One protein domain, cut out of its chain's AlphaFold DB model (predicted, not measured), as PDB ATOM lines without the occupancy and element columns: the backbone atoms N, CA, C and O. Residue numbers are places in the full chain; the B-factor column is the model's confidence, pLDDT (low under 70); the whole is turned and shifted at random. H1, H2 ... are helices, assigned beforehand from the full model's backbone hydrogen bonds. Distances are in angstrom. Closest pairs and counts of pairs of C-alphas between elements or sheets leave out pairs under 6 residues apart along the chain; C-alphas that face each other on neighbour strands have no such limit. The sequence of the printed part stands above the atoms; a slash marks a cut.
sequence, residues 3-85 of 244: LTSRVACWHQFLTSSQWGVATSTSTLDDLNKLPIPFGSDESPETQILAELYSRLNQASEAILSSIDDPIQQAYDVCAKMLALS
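Overview. This is residues 3 to 85 of the 244 residues of an uncharacterized protein of Nitrospira sp (UniProt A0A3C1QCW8). Helices H3 and H5 lie side by side, linked through H4; H1 runs away from H5, with H2 near its far end. Here 83 residues are printed, with named helices H1 to H5 in order: all helix. The whole is only just loose, close to compact: radius of gyration of the C-alphas 14.4 A, spans 36 by 34 by 24 A.

Arrangement. Start at H1, residues 6 to 15; H5, residues 68 to 81, touches it with residues 75 to 79 alone, closest C-alphas Arg 6 and Tyr 75, 6.6 A. H3, residues 44 to 58, touches H5 at a shallow tilt of 21 degrees, closest C-alphas Leu 52 and Pro 70, 6.0 A. Every O i to N i+4 pair is within hydrogen-bond range except in H4, residues 61 to 66: 0 of 2, with 1 of 3 O i to N i+3 pairs.

Along the chain. Find C-alpha 6 at (379.920, 478.409, 643.431), where H1 begins. H2 is residues 28 to 32; H3 spans 21.2 A; H5 ends at C-alpha 81, (369.078, 482.062, 635.899).

Size, cuts and confidence. Links H1 to H2 and H2 to H3 are long. Find pLDDT under 70 at residues 17 to 26, 39 to 42 and 60 to 67.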
ATOM      1  N   LEU A   3     381.510 480.263 635.146       81.44
ATOM      2  CA  LEU A   3     382.461 479.158 635.373       81.44
ATOM      3  C   LEU A   3     383.243 479.270 636.693       81.44
ATOM      4  O   LEU A   3     383.740 478.274 637.200       81.44
ATOM      5  N   THR A   4     383.354 480.477 637.244       77.25
ATOM      6  CA  THR A   4     384.019 480.753 638.525       77.25
ATOM      7  C   THR A   4     383.023 480.851 639.684       77.25
ATOM      8  O   THR A   4     383.412 481.176 640.801       77.25
ATOM      9  N   SER A   5     381.731 480.627 639.428       83.69
ATOM     10  CA  SER A   5     380.685 480.678 640.446       83.69
ATOM     11  C   SER A   5     380.700 479.428 641.326       83.69
ATOM     12  O   SER A   5     381.139 478.350 640.912       83.69
ATOM     13  N   ARG A   6     380.136 479.553 642.533       86.44
ATOM     14  CA  ARG A   6     379.920 478.409 643.431       86.44
ATOM     15  C   ARG A   6     379.058 477.322 642.795       86.44
ATOM     16  O   ARG A   6     379.332 476.153 643.020       86.44
ATOM     17  N   VAL A   7     378.074 477.686 641.972       88.06
ATOM     18  CA  VAL A   7     377.188 476.710 641.320       88.06
ATOM     19  C   VAL A   7     377.959 475.838 640.330       88.06
ATOM     20  O   VAL A   7     377.874 474.613 640.396       88.06
ATOM     21  N   ALA A   8     378.758 476.455 639.453       86.31
ATOM     22  CA  ALA A   8     379.579 475.715 638.497       86.31
ATOM     23  C   ALA A   8     380.613 474.833 639.215       86.31
ATOM     24  O   ALA A   8     380.744 473.655 638.892       86.31
ATOM     25  N   CYS A   9     381.276 475.376 640.242       86.38
ATOM     26  CA  CYS A   9     382.244 474.638 641.053       86.38
ATOM     27  C   CYS A   9     381.602 473.438 641.773       86.38
ATOM     28  O   CYS A   9     382.147 472.339 641.756       86.38
ATOM     29  N   TRP A  10     380.411 473.616 642.353       88.88
ATOM     30  CA  TRP A  10     379.664 472.538 643.003       88.88
ATOM     31  C   TRP A  10     379.268 471.438 642.014       88.88
ATOM     32  O   TRP A  10     379.507 470.260 642.273       88.88
ATOM     33  N   HIS A  11     378.736 471.811 640.847       88.62
ATOM     34  CA  HIS A  11     378.381 470.850 639.802       88.62
ATOM     35  C   HIS A  11     379.598 470.052 639.323       88.62
ATOM     36  O   HIS A  11     379.552 468.826 639.220       88.62
ATOM     37  N   GLN A  12     380.708 470.732 639.036       86.00
ATOM     38  CA  GLN A  12     381.930 470.070 638.593       86.00
ATOM     39  C   GLN A  12     382.518 469.162 639.671       86.00
ATOM     40  O   GLN A  12     383.000 468.082 639.346       86.00
ATOM     41  N   PHE A  13     382.449 469.561 640.943       85.94
ATOM     42  CA  PHE A  13     382.886 468.714 642.048       85.94
ATOM     43  C   PHE A  13     382.117 467.386 642.087       85.94
ATOM     44  O   PHE A  13     382.707 466.341 642.336       85.94
ATOM     45  N   LEU A  14     380.810 467.412 641.818       85.31
ATOM     46  CA  LEU A  14     379.969 466.211 641.840       85.31
ATOM     47  C   LEU A  14     380.067 465.363 640.566       85.31
ATOM     48  O   LEU A  14     379.789 464.166 640.607       85.31
ATOM     49  N   THR A  15     380.437 465.965 639.437       83.25
ATOM     50  CA  THR A  15     380.486 465.277 638.136       83.25
ATOM     51  C   THR A  15     381.884 464.806 637.750       83.25
ATOM     52  O   THR A  15     382.013 463.804 637.045       83.25
ATOM     53  N   SER A  16     382.932 465.471 638.240       80.00
ATOM     54  CA  SER A  16     384.313 465.115 637.939       80.00
ATOM     55  C   SER A  16     384.823 464.035 638.887       80.00
ATOM     56  O   SER A  16     385.062 464.268 640.068       80.00
ATOM     57  N   SER A  17     385.076 462.845 638.344       68.19
ATOM     58  CA  SER A  17     385.591 461.690 639.102       68.19
ATOM     59  C   SER A  17     386.949 461.917 639.789       68.19
ATOM     60  O   SER A  17     387.315 461.158 640.686       68.19
ATOM     61  N   GLN A  18     387.713 462.933 639.373       69.75
ATOM     62  CA  GLN A  18     389.059 463.204 639.891       69.75
ATOM     63  C   GLN A  18     389.096 464.322 640.940       69.75
ATOM     64  O   GLN A  18     390.047 464.388 641.736       69.75
ATOM     65  N   TRP A  19     388.078 465.190 640.959       69.25
ATOM     66  CA  TRP A  19     388.063 466.369 641.816       69.25
ATOM     67  C   TRP A  19     387.791 465.971 643.272       69.25
ATOM     68  O   TRP A  19     386.829 465.281 643.585       69.25
ATOM     69  N   GLY A  20     388.685 466.368 644.183       60.84
ATOM     70  CA  GLY A  20     388.570 466.079 645.619       60.84
ATOM     71  C   GLY A  20     389.252 464.778 646.052       60.84
ATOM     72  O   GLY A  20     389.404 464.543 647.254       60.84
ATOM     73  N   VAL A  21     389.734 463.988 645.085       62.56
ATOM     74  CA  VAL A  21     390.508 462.758 645.307       62.56
ATOM     75  C   VAL A  21     391.985 462.979 644.982       62.56
ATOM     76  O   VAL A  21     392.826 462.835 645.868       62.56
ATOM     77  N   ALA A  22     392.312 463.374 643.745       59.84
ATOM     78  CA  ALA A  22     393.700 463.456 643.274       59.84
ATOM     79  C   ALA A  22     394.084 464.825 642.693       59.84
ATOM     80  O   ALA A  22     395.222 465.260 642.867       59.84
ATOM     81  N   THR A  23     393.155 465.524 642.035       63.44
ATOM     82  CA  THR A  23     393.424 466.796 641.347       63.44
ATOM     83  C   THR A  23     392.324 467.828 641.622       63.44
ATOM     84  O   THR A  23     391.269 467.507 642.170       63.44
ATOM     85  N   SER A  24     392.590 469.089 641.270       65.56
ATOM     86  CA  SER A  24     391.625 470.204 641.343       65.56
ATOM     87  C   SER A  24     391.267 470.731 639.948       65.56
ATOM     88  O   SER A  24     390.991 471.915 639.781       65.56
ATOM     89  N   THR A  25     391.355 469.879 638.923       67.88
ATOM     90  CA  THR A  25     391.168 470.257 637.516       67.88
ATOM     91  C   THR A  25     389.961 469.540 636.932       67.88
ATOM     92  O   THR A  25     389.904 468.315 636.980       67.88
ATOM     93  N   SER A  26     389.028 470.289 636.340       67.06
ATOM     94  CA  SER A  26     387.935 469.719 635.541       67.06
ATOM     95  C   SER A  26     388.417 469.337 634.144       67.06
ATOM     96  O   SER A  26     389.218 470.062 633.548       67.06
ATOM     97  N   THR A  27     387.912 468.232 633.599       78.00
ATOM     98  CA  THR A  27     388.152 467.869 632.196       78.00
ATOM     99  C   THR A  27     387.206 468.627 631.258       78.00
ATOM    100  O   THR A  27     386.192 469.179 631.687       78.00
ATOM    101  N   LEU A  28     387.509 468.651 629.955       81.31
ATOM    102  CA  LEU A  28     386.596 469.219 628.953       81.31
ATOM    103  C   LEU A  28     385.242 468.485 628.929       81.31
ATOM    104  O   LEU A  28     384.209 469.115 628.724       81.31
ATOM    105  N   ASP A  29     385.244 467.175 629.182       82.31
ATOM    106  CA  ASP A  29     384.021 466.374 629.293       82.31
ATOM    107  C   ASP A  29     383.154 466.819 630.484       82.31
ATOM    108  O   ASP A  29     381.944 466.977 630.344       82.31
ATOM    109  N   ASP A  30     383.773 467.115 631.632       80.25
ATOM    110  CA  ASP A  30     383.070 467.639 632.812       80.25
ATOM    111  C   ASP A  30     382.502 469.044 632.555       80.25
ATOM    112  O   ASP A  30     381.385 469.358 632.968       80.25
ATOM    113  N   LEU A  31     383.250 469.889 631.836       82.44
ATOM    114  CA  LEU A  31     382.807 471.232 631.451       82.44
ATOM    115  C   LEU A  31     381.598 471.197 630.512       82.44
ATOM    116  O   LEU A  31     380.682 471.996 630.681       82.44
ATOM    117  N   ASN A  32     381.565 470.258 629.565       84.75
ATOM    118  CA  ASN A  32     380.451 470.107 628.625       84.75
ATOM    119  C   ASN A  32     379.141 469.666 629.299       84.75
ATOM    120  O   ASN A  32     378.076 469.818 628.706       84.75
ATOM    121  N   LYS A  33     379.201 469.131 630.525       86.25
ATOM    122  CA  LYS A  33     378.020 468.727 631.302       86.25
ATOM    123  C   LYS A  33     377.430 469.861 632.135       86.25
ATOM    124  O   LYS A  33     376.375 469.669 632.730       86.25
ATOM    125  N   LEU A  34     378.102 471.012 632.230       86.81
ATOM    126  CA  LEU A  34     377.601 472.126 633.027       86.81
ATOM    127  C   LEU A  34     376.237 472.601 632.504       86.81
ATOM    128  O   LEU A  34     376.083 472.789 631.294       86.81
ATOM    129  N   PRO A  35     375.265 472.872 633.391       85.12
ATOM    130  CA  PRO A  35     374.014 473.491 632.994       85.12
ATOM    131  C   PRO A  35     374.286 474.960 632.675       85.12
ATOM    132  O   PRO A  35     374.305 475.808 633.564       85.12
ATOM    133  N   ILE A  36     374.551 475.263 631.408       83.50
ATOM    134  CA  ILE A  36     374.825 476.627 630.958       83.50
ATOM    135  C   ILE A  36     373.495 477.395 630.912       83.50
ATOM    136  O   ILE A  36     372.638 477.062 630.094       83.50
ATOM    137  N   PRO A  37     373.302 478.433 631.747       76.75
ATOM    138  CA  PRO A  37     372.022 479.130 631.838       76.75
ATOM    139  C   PRO A  37     371.845 480.220 630.768       76.75
ATOM    140  O   PRO A  37     370.910 481.016 630.834       76.75
ATOM    141  N   PHE A  38     372.768 480.314 629.808       76.56
ATOM    142  CA  PHE A  38     372.738 481.324 628.756       76.56
ATOM    143  C   PHE A  38     371.841 480.848 627.608       76.56
ATOM    144  O   PHE A  38     372.146 479.864 626.938       76.56
ATOM    145  N   GLY A  39     370.725 481.547 627.400       69.19
ATOM    146  CA  GLY A  39     369.927 481.433 626.179       69.19
ATOM    147  C   GLY A  39     370.545 482.213 625.011       69.19
ATOM    148  O   GLY A  39     371.674 482.693 625.094       69.19
ATOM    149  N   SER A  40     369.784 482.375 623.926       57.00
ATOM    150  CA  SER A  40     370.149 483.251 622.806       57.00
ATOM    151  C   SER A  40     370.053 484.730 623.216       57.00
ATOM    152  O   SER A  40     368.949 485.198 623.473       57.00
ATOM    153  N   ASP A  41     371.219 485.378 623.294       61.38
ATOM    154  CA  ASP A  41     371.581 486.804 623.422       61.38
ATOM    155  C   ASP A  41     370.669 487.801 624.183       61.38
ATOM    156  O   ASP A  41     369.482 487.962 623.925       61.38
ATOM    157  N   GLU A  42     371.319 488.555 625.086       65.62
ATOM    158  CA  GLU A  42     370.841 489.751 625.814       65.62
ATOM    159  C   GLU A  42     369.796 489.566 626.927       65.62
ATOM    160  O   GLU A  42     368.953 490.435 627.161       65.62
ATOM    161  N   SER A  43     369.892 488.501 627.729       76.69
ATOM    162  CA  SER A  43     369.203 488.542 629.030       76.69
ATOM    163  C   SER A  43     369.800 489.649 629.924       76.69
ATOM    164  O   SER A  43     371.030 489.790 629.974       76.69
ATOM    165  N   PRO A  44     368.972 490.409 630.668       83.69
ATOM    166  CA  PRO A  44     369.442 491.388 631.653       83.69
ATOM    167  C   PRO A  44     370.464 490.795 632.632       83.69
ATOM    168  O   PRO A  44     371.439 491.437 633.008       83.69
ATOM    169  N   GLU A  45     370.289 489.526 632.998       85.56
ATOM    170  CA  GLU A  45     371.204 488.779 633.854       85.56
ATOM    171  C   GLU A  45     372.605 488.625 633.243       85.56
ATOM    172  O   GLU A  45     373.605 488.749 633.950       85.56
ATOM    173  N   THR A  46     372.706 488.411 631.927       85.12
ATOM    174  CA  THR A  46     374.004 488.304 631.237       85.12
ATOM    175  C   THR A  46     374.733 489.647 631.218       85.12
ATOM    176  O   THR A  46     375.951 489.681 631.407       85.12
ATOM    177  N   GLN A  47     374.000 490.755 631.068       85.94
ATOM    178  CA  GLN A  47     374.565 492.106 631.157       85.94
ATOM    179  C   GLN A  47     375.100 492.390 632.567       85.94
ATOM    180  O   GLN A  47     376.255 492.788 632.708       85.94
ATOM    181  N   ILE A  48     374.326 492.065 633.609       87.88
ATOM    182  CA  ILE A  48     374.767 492.197 635.008       87.88
ATOM    183  C   ILE A  48     376.057 491.397 635.248       87.88
ATOM    184  O   ILE A  48     377.010 491.900 635.844       87.88
ATOM    185  N   LEU A  49     376.137 490.155 634.758       87.00
ATOM    186  CA  LEU A  49     377.347 489.339 634.901       87.00
ATOM    187  C   LEU A  49     378.557 489.939 634.166       87.00
ATOM    188  O   LEU A  49     379.678 489.842 634.672       87.00
ATOM    189  N   ALA A  50     378.356 490.552 632.997       86.75
ATOM    190  CA  ALA A  50     379.416 491.229 632.250       86.75
ATOM    191  C   ALA A  50     379.914 492.496 632.970       86.75
ATOM    192  O   ALA A  50     381.124 492.748 633.029       86.75
ATOM    193  N   GLU A  51     379.008 493.262 633.579       87.56
ATOM    194  CA  GLU A  51     379.343 494.421 634.410       87.56
ATOM    195  C   GLU A  51     380.126 494.013 635.661       87.56
ATOM    196  O   GLU A  51     381.173 494.594 635.956       87.56
ATOM    197  N   LEU A  52     379.677 492.972 636.371       87.06
ATOM    198  CA  LEU A  52     380.377 492.435 637.543       87.06
ATOM    199  C   LEU A  52     381.785 491.945 637.189       87.06
ATOM    200  O   LEU A  52     382.735 492.227 637.918       87.06
ATOM    201  N   TYR A  53     381.942 491.266 636.049       85.50
ATOM    202  CA  TYR A  53     383.255 490.858 635.548       85.50
ATOM    203  C   TYR A  53     384.168 492.060 635.285       85.50
ATOM    204  O   TYR A  53     385.325 492.072 635.702       85.50
ATOM    205  N   SER A  54     383.635 493.089 634.626       85.50
ATOM    206  CA  SER A  54     384.380 494.313 634.323       85.50
ATOM    207  C   SER A  54     384.817 495.031 635.601       85.50
ATOM    208  O   SER A  54     385.971 495.443 635.700       85.50
ATOM    209  N   ARG A  55     383.940 495.105 636.613       83.50
ATOM    210  CA  ARG A  55     384.258 495.656 637.941       83.50
ATOM    211  C   ARG A  55     385.376 494.880 638.633       83.50
ATOM    212  O   ARG A  55     386.278 495.499 639.186       83.50
ATOM    213  N   LEU A  56     385.339 493.548 638.586       80.06
ATOM    214  CA  LEU A  56     386.379 492.703 639.181       80.06
ATOM    215  C   LEU A  56     387.730 492.866 638.477       80.06
ATOM    216  O   LEU A  56     388.749 492.960 639.151       80.06
ATOM    217  N   ASN A  57     387.745 492.973 637.148       79.62
ATOM    218  CA  ASN A  57     388.979 493.208 636.393       79.62
ATOM    219  C   ASN A  57     389.563 494.612 636.599       79.62
ATOM    220  O   ASN A  57     390.762 494.807 636.418       79.62
ATOM    221  N   GLN A  58     388.726 495.595 636.937       78.00
ATOM    222  CA  GLN A  58     389.152 496.968 637.223       78.00
ATOM    223  C   GLN A  58     389.544 497.183 638.692       78.00
ATOM    224  O   GLN A  58     390.146 498.209 639.016       78.00
ATOM    225  N   ALA A  59     389.216 496.249 639.587       74.31
ATOM    226  CA  ALA A  59     389.603 496.332 640.988       74.31
ATOM    227  C   ALA A  59     391.132 496.190 641.124       74.31
ATOM    228  O   ALA A  59     391.717 495.197 640.697       74.31
ATOM    229  N   SER A  60     391.789 497.189 641.722       59.03
ATOM    230  CA  SER A  60     393.215 497.108 642.064       59.03
ATOM    231  C   SER A  60     393.430 496.282 643.339       59.03
ATOM    232  O   SER A  60     392.493 496.067 644.112       59.03
ATOM    233  N   GLU A  61     394.674 495.869 643.612       60.66
ATOM    234  CA  GLU A  61     395.045 495.119 644.828       60.66
ATOM    235  C   GLU A  61     394.574 495.789 646.138       60.66
ATOM    236  O   GLU A  61     394.319 495.107 647.128       60.66
ATOM    237  N   ALA A  62     394.367 497.111 646.157       57.38
ATOM    238  CA  ALA A  62     393.878 497.836 647.333       57.38
ATOM    239  C   ALA A  62     392.380 497.605 647.652       57.38
ATOM    240  O   ALA A  62     391.940 497.938 648.750       57.38
ATOM    241  N   ILE A  63     391.598 497.038 646.722       57.09
ATOM    242  CA  ILE A  63     390.138 496.808 646.832       57.09
ATOM    243  C   ILE A  63     389.816 495.313 647.069       57.09
ATOM    244  O   ILE A  63     388.656 494.931 647.217       57.09
ATOM    245  N   LEU A  64     390.838 494.450 647.187       55.16
ATOM    246  CA  LEU A  64     390.694 493.001 647.414       55.16
ATOM    247  C   LEU A  64     389.843 492.642 648.652       55.16
ATOM    248  O   LEU A  64     389.237 491.575 648.681       55.16
ATOM    249  N   SER A  65     389.735 493.535 649.642       57.22
ATOM    250  CA  SER A  65     388.889 493.358 650.833       57.22
ATOM    251  C   SER A  65     387.381 493.503 650.577       57.22
ATOM    252  O   SER A  65     386.594 493.203 651.470       57.22
ATOM    253  N   SER A  66     386.966 493.946 649.384       61.00
ATOM    254  CA  SER A  66     385.558 494.163 649.005       61.00
ATOM    255  C   SER A  66     385.086 493.254 647.857       61.00
ATOM    256  O   SER A  66     384.024 493.491 647.279       61.00
ATOM    257  N   ILE A  67     385.858 492.224 647.497       65.25
ATOM    258  CA  ILE A  67     385.549 491.322 646.370       65.25
ATOM    259  C   ILE A  67     384.392 490.359 646.670       65.25
ATOM    260  O   ILE A  67     383.735 489.876 645.744       65.25
ATOM    261  N   ASP A  68     384.096 490.122 647.947       70.06
ATOM    262  CA  ASP A  68     383.026 489.210 648.357       70.06
ATOM    263  C   ASP A  68     381.646 489.652 647.841       70.06
ATOM    264  O   ASP A  68     380.837 488.808 647.458       70.06
ATOM    265  N   ASP A  69     381.396 490.963 647.746       77.31
ATOM    266  CA  ASP A  69     380.115 491.512 647.284       77.31
ATOM    267  C   ASP A  69     379.845 491.215 645.786       77.31
ATOM    268  O   ASP A  69     378.837 490.574 645.481       77.31
ATOM    269  N   PRO A  70     380.747 491.538 644.834       78.00
ATOM    270  CA  PRO A  70     380.580 491.134 643.434       78.00
ATOM    271  C   PRO A  70     380.476 489.619 643.207       78.00
ATOM    272  O   PRO A  70     379.745 489.184 642.315       78.00
ATOM    273  N   ILE A  71     381.200 488.805 643.986       80.50
ATOM    274  CA  ILE A  71     381.131 487.338 643.877       80.50
ATOM    275  C   ILE A  71     379.761 486.834 644.340       80.50
ATOM    276  O   ILE A  71     379.159 486.000 643.659       80.50
ATOM    277  N   GLN A  72     379.256 487.347 645.462       83.75
ATOM    278  CA  GLN A  72     377.942 486.983 645.982       83.75
ATOM    279  C   GLN A  72     376.825 487.413 645.022       83.75
ATOM    280  O   GLN A  72     375.968 486.598 644.686       83.75
ATOM    281  N   GLN A  73     376.883 488.636 644.487       85.94
ATOM    282  CA  GLN A  73     375.922 489.107 643.483       85.94
ATOM    283  C   GLN A  73     375.926 488.223 642.233       85.94
ATOM    284  O   GLN A  73     374.871 487.869 641.705       85.94
ATOM    285  N   ALA A  74     377.103 487.804 641.770       85.75
ATOM    286  CA  ALA A  74     377.191 486.899 640.634       85.75
ATOM    287  C   ALA A  74     376.608 485.515 640.932       85.75
ATOM    288  O   ALA A  74     375.971 484.930 640.055       85.75
ATOM    289  N   TYR A  75     376.801 484.998 642.149       87.75
ATOM    290  CA  TYR A  75     376.151 483.769 642.592       87.75
ATOM    291  C   TYR A  75     374.627 483.910 642.579       87.75
ATOM    292  O   TYR A  75     373.960 483.055 642.000       87.75
ATOM    293  N   ASP A  76     374.083 485.004 643.114       89.44
ATOM    294  CA  ASP A  76     372.637 485.232 643.156       89.44
ATOM    295  C   ASP A  76     372.017 485.315 641.757       89.44
ATOM    296  O   ASP A  76     370.958 484.726 641.512       89.44
ATOM    297  N   VAL A  77     372.699 485.985 640.821       89.50
ATOM    298  CA  VAL A  77     372.287 486.044 639.412       89.50
ATOM    299  C   VAL A  77     372.338 484.657 638.776       89.50
ATOM    300  O   VAL A  77     371.347 484.227 638.189       89.50
ATOM    301  N   CYS A  78     373.435 483.911 638.939       89.44
ATOM    302  CA  CYS A  78     373.553 482.554 638.391       89.44
ATOM    303  C   CYS A  78     372.476 481.616 638.960       89.44
ATOM    304  O   CYS A  78     371.852 480.867 638.212       89.44
ATOM    305  N   ALA A  79     372.226 481.685 640.268       89.88
ATOM    306  CA  ALA A  79     371.207 480.891 640.939       89.88
ATOM    307  C   ALA A  79     369.796 481.242 640.446       89.88
ATOM    308  O   ALA A  79     368.966 480.352 640.286       89.88
ATOM    309  N   LYS A  80     369.521 482.523 640.165       90.06
ATOM    310  CA  LYS A  80     368.258 482.957 639.552       90.06
ATOM    311  C   LYS A  80     368.108 482.416 638.129       90.06
ATOM    312  O   LYS A  80     367.054 481.878 637.809       90.06
ATOM    313  N   MET A  81     369.140 482.535 637.290       89.69
ATOM    314  CA  MET A  81     369.078 482.062 635.899       89.69
ATOM    315  C   MET A  81     368.888 480.543 635.805       89.69
ATOM    316  O   MET A  81     368.239 480.061 634.885       89.69
ATOM    317  N   LEU A  82     369.427 479.795 636.770       89.94
ATOM    318  CA  LEU A  82     369.249 478.346 636.886       89.94
ATOM    319  C   LEU A  82     367.963 477.934 637.613       89.94
ATOM    320  O   LEU A  82     367.746 476.744 637.812       89.94
ATOM    321  N   ALA A  83     367.129 478.897 638.018       91.38
ATOM    322  CA  ALA A  83     365.908 478.666 638.785       91.38
ATOM    323  C   ALA A  83     366.131 477.822 640.059       91.38
ATOM    324  O   ALA A  83     365.278 477.021 640.434       91.38
ATOM    325  N   LEU A  84     367.272 478.016 640.733       93.06
ATOM    326  CA  LEU A  84     367.602 477.290 641.958       93.06
ATOM    327  C   LEU A  84     366.651 477.684 643.089       93.06
ATOM    328  O   LEU A  84     366.510 478.872 643.413       93.06
ATOM    329  N   SER A  85     366.055 476.672 643.715       93.75
ATOM    330  CA  SER A  85     365.231 476.821 644.909       93.75
ATOM    331  C   SER A  85     366.066 477.245 646.123       93.75
ATOM    332  O   SER A  85     367.301 477.228 646.111       93.75
TER     333      SER A  85